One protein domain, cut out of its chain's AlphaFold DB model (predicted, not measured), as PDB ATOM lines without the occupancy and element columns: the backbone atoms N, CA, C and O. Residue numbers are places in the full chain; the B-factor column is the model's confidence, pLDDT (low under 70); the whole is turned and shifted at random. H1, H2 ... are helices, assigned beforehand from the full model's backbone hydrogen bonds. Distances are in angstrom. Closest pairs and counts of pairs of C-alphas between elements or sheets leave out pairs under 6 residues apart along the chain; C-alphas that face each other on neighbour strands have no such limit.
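Overview. This is residues 31 to 88 of the 88 residues of an uncharacterized protein of Moorea bouillonii PNG (UniProt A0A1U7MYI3). Look first for the longest helix, H3: H1 runs side by side with its last part, opposite ways and at a shallow tilt, while the short helix H2 is set at a slant to both and packs on each, and the three helices meet toward one end of the model. From H2 a long loop, residues 53 to 70, runs out to the other end of the long axis and folds back there into the start of H3. The printed part has 58 residues with three named helices, in the order H1, H2, H3, and no named strand; its class is all helix. The whole is compact by its radius of gyration of the C-alphas, 11.4 A, yet elongated in outline, with spans of 36 by 18 by 18 A.

Along the chain. Find C-alpha 71 at (23.633, 35.443, -46.976); from there H3, residues 71 to 86, runs 21.9 A to C-alpha 86 at (6.108, 48.463, -45.089). Go back to C-alpha 31 at (1.845, 50.913, -35.277), where H1, residues 31 to 42, begins; it measures 16.3 A from first to last C-alpha. H2, residues 44 to 52, measures 11.4 A and ends at C-alpha 52, at (5.509, 34.658, -47.397).

Arrangement. Start from H3, which touches H1 with residues 82 to 86 alone, while H1 uses residues 33 to 37 alone. The closest C-alphas of the two are those of Gln 33 and Ile 85, 5.9 A apart, and the helices run opposite ways at a shallow tilt of 19 degrees. H3 touches H2 with residues 81 to 84 alone, and here the closest C-alphas are those of Ala 48 and Ile 81, 6.8 A apart. H2 and H3 run the same way at a steep tilt of 58 degrees. H1 touches H2 with residues 36 to 40 alone; look at the C-alphas of Phe 40 and Lys 47, the closest of the two helices, 5.3 A apart. H1 and H2 run opposite ways at a steep tilt of 49 degrees. The helix packing is mostly crossed, the lines of the helices standing at steep tilts, but only just: 1 of the 3 touching pairs is at a shallow tilt. In H1, H2 and H3 every O i to N i+4 pair is within hydrogen-bond range.

Size, cuts and confidence. The two C-alphas farthest apart are those of Asp 31 and Gln 64, 35.5 A. The printed part has no cut, and it ends at Lys 88, the chain's last residue. The link from H1 to H2 is tight, with 1 residue, and the link from H2 to H3 is long, with 18. Read the B-factor column for the model's confidence: the mean pLDDT of the printed part is 80.5, and 11 residues are under 70, namely 55 to 57, 61 to 64, 67 to 69 and 88.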
ATOM      1  N   ASP A  31       1.450  51.760 -36.410       91.94
ATOM      2  CA  ASP A  31       1.845  50.913 -35.277       91.94
ATOM      3  C   ASP A  31       1.790  49.420 -35.626       91.94
ATOM      4  O   ASP A  31       2.650  48.642 -35.220       91.94
ATOM      5  N   THR A  32       0.821  49.000 -36.444       91.12
ATOM      6  CA  THR A  32       0.727  47.614 -36.920       91.12
ATOM      7  C   THR A  32       1.935  47.221 -37.770       91.12
ATOM      8  O   THR A  32       2.471  46.122 -37.611       91.12
ATOM      9  N   GLN A  33       2.404  48.111 -38.648       90.75
ATOM     10  CA  GLN A  33       3.593  47.862 -39.465       90.75
ATOM     11  C   GLN A  33       4.854  47.798 -38.599       90.75
ATOM     12  O   GLN A  33       5.689  46.911 -38.794       90.75
ATOM     13  N   TRP A  34       4.958  48.668 -37.592       90.56
ATOM     14  CA  TRP A  34       6.036  48.618 -36.604       90.56
ATOM     15  C   TRP A  34       6.024  47.334 -35.775       90.56
ATOM     16  O   TRP A  34       7.080  46.734 -35.560       90.56
ATOM     17  N   ASN A  35       4.847  46.853 -35.379       92.38
ATOM     18  CA  ASN A  35       4.706  45.591 -34.658       92.38
ATOM     19  C   ASN A  35       5.184  44.410 -35.512       92.38
ATOM     20  O   ASN A  35       5.980  43.594 -35.048       92.38
ATOM     21  N   HIS A  36       4.788  44.350 -36.785       90.31
ATOM     22  CA  HIS A  36       5.269  43.318 -37.704       90.31
ATOM     23  C   HIS A  36       6.783  43.391 -37.947       90.31
ATOM     24  O   HIS A  36       7.438  42.348 -37.995       90.31
ATOM     25  N   ALA A  37       7.356  44.595 -38.039       89.94
ATOM     26  CA  ALA A  37       8.801  44.787 -38.127       89.94
ATOM     27  C   ALA A  37       9.527  44.249 -36.880       89.94
ATOM     28  O   ALA A  37      10.486  43.483 -36.996       89.94
ATOM     29  N   GLY A  38       9.036  44.586 -35.684       89.25
ATOM     30  CA  GLY A  38       9.587  44.103 -34.417       89.25
ATOM     31  C   GLY A  38       9.499  42.580 -34.272       89.25
ATOM     32  O   GLY A  38      10.469  41.927 -33.877       89.25
ATOM     33  N   GLU A  39       8.369  41.984 -34.656       90.00
ATOM     34  CA  GLU A  39       8.191  40.528 -34.679       90.00
ATOM     35  C   GLU A  39       9.133  39.837 -35.664       90.00
ATOM     36  O   GLU A  39       9.686  38.776 -35.346       90.00
ATOM     37  N   PHE A  40       9.347  40.440 -36.836       88.56
ATOM     38  CA  PHE A  40      10.300  39.939 -37.814       88.56
ATOM     39  C   PHE A  40      11.733  39.985 -37.274       88.56
ATOM     40  O   PHE A  40      12.429  38.978 -37.330       88.56
ATOM     41  N   ILE A  41      12.166  41.083 -36.656       87.00
ATOM     42  CA  ILE A  41      13.514  41.179 -36.067       87.00
ATOM     43  C   ILE A  41      13.703  40.147 -34.941       87.00
ATOM     44  O   ILE A  41      14.750  39.499 -34.853       87.00
ATOM     45  N   ARG A  42      12.683  39.946 -34.097       86.19
ATOM     46  CA  ARG A  42      12.739  39.012 -32.960       86.19
ATOM     47  C   ARG A  42      12.677  37.546 -33.393       86.19
ATOM     48  O   ARG A  42      13.346  36.691 -32.811       86.19
ATOM     49  N   THR A  43      11.843  37.238 -34.382       86.56
ATOM     50  CA  THR A  43      11.522  35.869 -34.815       86.56
ATOM     51  C   THR A  43      11.435  35.751 -36.344       86.56
ATOM     52  O   THR A  43      10.403  35.337 -36.879       86.56
ATOM     53  N   PRO A  44      12.529  36.034 -37.074       84.75
ATOM     54  CA  PRO A  44      12.497  36.265 -38.522       84.75
ATOM     55  C   PRO A  44      11.949  35.081 -39.306       84.75
ATOM     56  O   PRO A  44      11.123  35.257 -40.188       84.75
ATOM     57  N   ARG A  45      12.317  33.850 -38.938       84.12
ATOM     58  CA  ARG A  45      11.831  32.643 -39.628       84.12
ATOM     59  C   ARG A  45      10.341  32.383 -39.435       84.12
ATOM     60  O   ARG A  45       9.682  31.932 -40.364       84.12
ATOM     61  N   ASN A  46       9.828  32.632 -38.231       87.25
ATOM     62  CA  ASN A  46       8.414  32.412 -37.943       87.25
ATOM     63  C   ASN A  46       7.585  33.465 -38.667       87.25
ATOM     64  O   ASN A  46       6.642  33.118 -39.371       87.25
ATOM     65  N   LYS A  47       8.004  34.731 -38.561       88.12
ATOM     66  CA  LYS A  47       7.280  35.829 -39.186       88.12
ATOM     67  C   LYS A  47       7.373  35.801 -40.712       88.12
ATOM     68  O   LYS A  47       6.378  36.028 -41.383       88.12
ATOM     69  N   ALA A  48       8.523  35.424 -41.269       86.12
ATOM     70  CA  ALA A  48       8.668  35.219 -42.707       86.12
ATOM     71  C   ALA A  48       7.762  34.104 -43.236       86.12
ATOM     72  O   ALA A  48       7.191  34.260 -44.306       86.12
ATOM     73  N   ARG A  49       7.595  32.994 -42.504       86.44
ATOM     74  CA  ARG A  49       6.674  31.919 -42.907       86.44
ATOM     75  C   ARG A  49       5.227  32.402 -42.960       86.44
ATOM     76  O   ARG A  49       4.504  32.013 -43.867       86.44
ATOM     77  N   GLU A  50       4.821  33.220 -41.994       86.38
ATOM     78  CA  GLU A  50       3.487  33.827 -41.956       86.38
ATOM     79  C   GLU A  50       3.278  34.784 -43.139       86.38
ATOM     80  O   GLU A  50       2.272  34.688 -43.831       86.38
ATOM     81  N   ILE A  51       4.250  35.664 -43.401       85.75
ATOM     82  CA  ILE A  51       4.150  36.706 -44.433       85.75
ATOM     83  C   ILE A  51       4.267  36.133 -45.850       85.75
ATOM     84  O   ILE A  51       3.498  36.506 -46.729       85.75
ATOM     85  N   LEU A  52       5.231  35.240 -46.079       82.06
ATOM     86  CA  LEU A  52       5.509  34.658 -47.397       82.06
ATOM     87  C   LEU A  52       4.638  33.431 -47.695       82.06
ATOM     88  O   LEU A  52       4.668  32.926 -48.810       82.06
ATOM     89  N   ASN A  53       3.897  32.912 -46.707       80.88
ATOM     90  CA  ASN A  53       3.160  31.645 -46.792       80.88
ATOM     91  C   ASN A  53       4.032  30.451 -47.257       80.88
ATOM     92  O   ASN A  53       3.557  29.488 -47.856       80.88
ATOM     93  N   GLU A  54       5.336  30.496 -46.969       77.69
ATOM     94  CA  GLU A  54       6.321  29.500 -47.399       77.69
ATOM     95  C   GLU A  54       6.949  28.801 -46.189       77.69
ATOM     96  O   GLU A  54       7.578  29.426 -45.330       77.69
ATOM     97  N   LYS A  55       6.867  27.461 -46.138       67.44
ATOM     98  CA  LYS A  55       7.381  26.658 -45.008       67.44
ATOM     99  C   LYS A  55       8.872  26.908 -44.720       67.44
ATOM    100  O   LYS A  55       9.267  26.877 -43.549       67.44
ATOM    101  N   ASN A  56       9.654  27.207 -45.762       67.19
ATOM    102  CA  ASN A  56      11.097  27.470 -45.726       67.19
ATOM    103  C   ASN A  56      11.489  28.832 -46.340       67.19
ATOM    104  O   ASN A  56      12.632  28.990 -46.756       67.19
ATOM    105  N   GLY A  57      10.578  29.812 -46.384       66.81
ATOM    106  CA  GLY A  57      10.791  31.068 -47.127       66.81
ATOM    107  C   GLY A  57      11.934  31.963 -46.628       66.81
ATOM    108  O   GLY A  57      12.339  32.887 -47.326       66.81
ATOM    109  N   TYR A  58      12.492  31.685 -45.442       77.31
ATOM    110  CA  TYR A  58      13.638  32.412 -44.893       77.31
ATOM    111  C   TYR A  58      14.770  31.459 -44.461       77.31
ATOM    112  O   TYR A  58      14.581  30.679 -43.514       77.31
ATOM    113  N   PRO A  59      15.948  31.501 -45.116       73.44
ATOM    114  CA  PRO A  59      17.015  30.531 -44.883       73.44
ATOM    115  C   PRO A  59      17.722  30.732 -43.533       73.44
ATOM    116  O   PRO A  59      17.823  31.843 -43.008       73.44
ATOM    117  N   GLU A  60      18.241  29.646 -42.946       71.75
ATOM    118  CA  GLU A  60      19.095  29.744 -41.754       71.75
ATOM    119  C   GLU A  60      20.439  30.406 -42.102       71.75
ATOM    120  O   GLU A  60      21.004  30.084 -43.145       71.75
ATOM    121  N   PRO A  61      20.999  31.267 -41.229       65.69
ATOM    122  CA  PRO A  61      22.312  31.877 -41.441       65.69
ATOM    123  C   PRO A  61      23.409  30.828 -41.203       65.69
ATOM    124  O   PRO A  61      24.028  30.794 -40.142       65.69
ATOM    125  N   LYS A  62      23.578  29.902 -42.150       64.06
ATOM    126  CA  LYS A  62      24.469  28.737 -42.031       64.06
ATOM    127  C   LYS A  62      25.496  28.607 -43.160       64.06
ATOM    128  O   LYS A  62      26.200  27.604 -43.189       64.06
ATOM    129  N   GLY A  63      25.617  29.568 -44.078       61.84
ATOM    130  CA  GLY A  63      26.473  29.354 -45.246       61.84
ATOM    131  C   GLY A  63      26.938  30.587 -46.009       61.84
ATOM    132  O   GLY A  63      26.470  31.706 -45.795       61.84
ATOM    133  N   GLN A  64      27.894  30.302 -46.898       65.88
ATOM    134  CA  GLN A  64      28.609  31.202 -47.806       65.88
ATOM    135  C   GLN A  64      27.678  32.122 -48.608       65.88
ATOM    136  O   GLN A  64      26.518  31.793 -48.852       65.88
ATOM    137  N   TRP A  65      28.212  33.260 -49.061       70.56
ATOM    138  CA  TRP A  65      27.478  34.319 -49.764       70.56
ATOM    139  C   TRP A  65      26.561  33.817 -50.897       70.56
ATOM    140  O   TRP A  65      25.428  34.281 -51.004       70.56
ATOM    141  N   THR A  66      27.013  32.844 -51.696       70.56
ATOM    142  CA  THR A  66      26.368  32.397 -52.948       70.56
ATOM    143  C   THR A  66      25.601  31.068 -52.873       70.56
ATOM    144  O   THR A  66      25.136  30.588 -53.903       70.56
ATOM    145  N   GLY A  67      25.448  30.451 -51.696       66.81
ATOM    146  CA  GLY A  67      24.719  29.180 -51.565       66.81
ATOM    147  C   GLY A  67      23.189  29.330 -51.609       66.81
ATOM    148  O   GLY A  67      22.653  30.392 -51.310       66.81
ATOM    149  N   GLU A  68      22.473  28.227 -51.856       61.09
ATOM    150  CA  GLU A  68      20.993  28.118 -51.836       61.09
ATOM    151  C   GLU A  68      20.356  28.392 -50.450       61.09
ATOM    152  O   GLU A  68      19.148  28.313 -50.272       61.09
ATOM    153  N   LYS A  69      21.188  28.663 -49.437       66.25
ATOM    154  CA  LYS A  69      20.824  29.151 -48.092       66.25
ATOM    155  C   LYS A  69      21.814  30.225 -47.621       66.25
ATOM    156  O   LYS A  69      22.124  30.330 -46.434       66.25
ATOM    157  N   GLY A  70      22.406  30.930 -48.579       73.38
ATOM    158  CA  GLY A  70      23.474  31.895 -48.373       73.38
ATOM    159  C   GLY A  70      22.974  33.247 -47.880       73.38
ATOM    160  O   GLY A  70      21.779  33.551 -47.902       73.38
ATOM    161  N   GLN A  71      23.918  34.088 -47.461       75.38
ATOM    162  CA  GLN A  71      23.633  35.443 -46.976       75.38
ATOM    163  C   GLN A  71      22.939  36.313 -48.032       75.38
ATOM    164  O   GLN A  71      22.052  37.083 -47.680       75.38
ATOM    165  N   LYS A  72      23.261  36.144 -49.322       81.44
ATOM    166  CA  LYS A  72      22.599  36.886 -50.403       81.44
ATOM    167  C   LYS A  72      21.090  36.630 -50.438       81.44
ATOM    168  O   LYS A  72      20.307  37.569 -50.465       81.44
ATOM    169  N   GLN A  73      20.679  35.365 -50.357       81.75
ATOM    170  CA  GLN A  73      19.261  35.010 -50.376       81.75
ATOM    171  C   GLN A  73      18.525  35.521 -49.129       81.75
ATOM    172  O   GLN A  73      17.342  35.843 -49.207       81.75
ATOM    173  N   GLN A  74      19.213  35.640 -47.984       80.62
ATOM    174  CA  GLN A  74      18.651  36.335 -46.823       80.62
ATOM    175  C   GLN A  74      18.388  37.803 -47.133       80.62
ATOM    176  O   GLN A  74      17.297  38.269 -46.831       80.62
ATOM    177  N   CYS A  75      19.335  38.516 -47.751       82.00
ATOM    178  CA  CYS A  75      19.131  39.907 -48.157       82.00
ATOM    179  C   CYS A  75      17.926  40.041 -49.098       82.00
ATOM    180  O   CYS A  75      17.028  40.833 -48.820       82.00
ATOM    181  N   ASP A  76      17.864  39.217 -50.149       85.62
ATOM    182  CA  ASP A  76      16.785  39.251 -51.143       85.62
ATOM    183  C   ASP A  76      15.412  39.003 -50.488       85.62
ATOM    184  O   ASP A  76      14.459  39.757 -50.700       85.62
ATOM    185  N   LYS A  77      15.322  37.996 -49.608       86.19
ATOM    186  CA  LYS A  77      14.091  37.692 -48.865       86.19
ATOM    187  C   LYS A  77      13.739  38.759 -47.834       86.19
ATOM    188  O   LYS A  77      12.557  39.012 -47.618       86.19
ATOM    189  N   VAL A  78      14.718  39.415 -47.207       87.81
ATOM    190  CA  VAL A  78      14.439  40.558 -46.327       87.81
ATOM    191  C   VAL A  78      13.818  41.701 -47.121       87.81
ATOM    192  O   VAL A  78      12.824  42.248 -46.663       87.81
ATOM    193  N   VAL A  79      14.325  42.035 -48.310       86.44
ATOM    194  CA  VAL A  79      13.725  43.087 -49.151       86.44
ATOM    195  C   VAL A  79      12.275  42.749 -49.508       86.44
ATOM    196  O   VAL A  79      11.403  43.612 -49.405       86.44
ATOM    197  N   GLU A  80      11.996  41.494 -49.871       87.94
ATOM    198  CA  GLU A  80      10.637  41.012 -50.149       87.94
ATOM    199  C   GLU A  80       9.715  41.173 -48.928       87.94
ATOM    200  O   GLU A  80       8.636  41.760 -49.025       87.94
ATOM    201  N   ILE A  81      10.166  40.728 -47.754       88.25
ATOM    202  CA  ILE A  81       9.406  40.832 -46.503       88.25
ATOM    203  C   ILE A  81       9.187  42.296 -46.111       88.25
ATOM    204  O   ILE A  81       8.072  42.677 -45.762       88.25
ATOM    205  N   VAL A  82      10.219  43.135 -46.190       87.88
ATOM    206  CA  VAL A  82      10.118  44.567 -45.887       87.88
ATOM    207  C   VAL A  82       9.118  45.235 -46.823       87.88
ATOM    208  O   VAL A  82       8.303  46.023 -46.357       87.88
ATOM    209  N   ARG A  83       9.113  44.891 -48.117       88.56
ATOM    210  CA  ARG A  83       8.110  45.393 -49.064       88.56
ATOM    211  C   ARG A  83       6.695  45.006 -48.632       88.56
ATOM    212  O   ARG A  83       5.831  45.873 -48.587       88.56
ATOM    213  N   LEU A  84       6.473  43.747 -48.256       87.75
ATOM    214  CA  LEU A  84       5.160  43.253 -47.823       87.75
ATOM    215  C   LEU A  84       4.683  43.867 -46.495       87.75
ATOM    216  O   LEU A  84       3.483  44.072 -46.315       87.75
ATOM    217  N   ILE A  85       5.599  44.172 -45.569       85.69
ATOM    218  CA  ILE A  85       5.265  44.807 -44.284       85.69
ATOM    219  C   ILE A  85       5.055  46.320 -44.454       85.69
ATOM    220  O   ILE A  85       4.084  46.879 -43.941       85.69
ATOM    221  N   LEU A  86       5.981  47.002 -45.132       83.19
ATOM    222  CA  LEU A  86       6.108  48.463 -45.089       83.19
ATOM    223  C   LEU A  86       5.516  49.185 -46.301       83.19
ATOM    224  O   LEU A  86       5.258  50.381 -46.201       83.19
ATOM    225  N   ASN A  87       5.307  48.499 -47.425       70.81
ATOM    226  CA  ASN A  87       4.971  49.133 -48.701       70.81
ATOM    227  C   ASN A  87       3.868  48.384 -49.461       70.81
ATOM    228  O   ASN A  87       4.023  48.130 -50.654       70.81
ATOM    229  N   LYS A  88       2.809  47.983 -48.745       57.12
ATOM    230  CA  LYS A  88       1.629  47.329 -49.332       57.12
ATOM    231  C   LYS A  88       1.148  48.018 -50.606       57.12
ATOM    232  O   LYS A  88       0.947  49.251 -50.552       57.12
TER     233      LYS A  88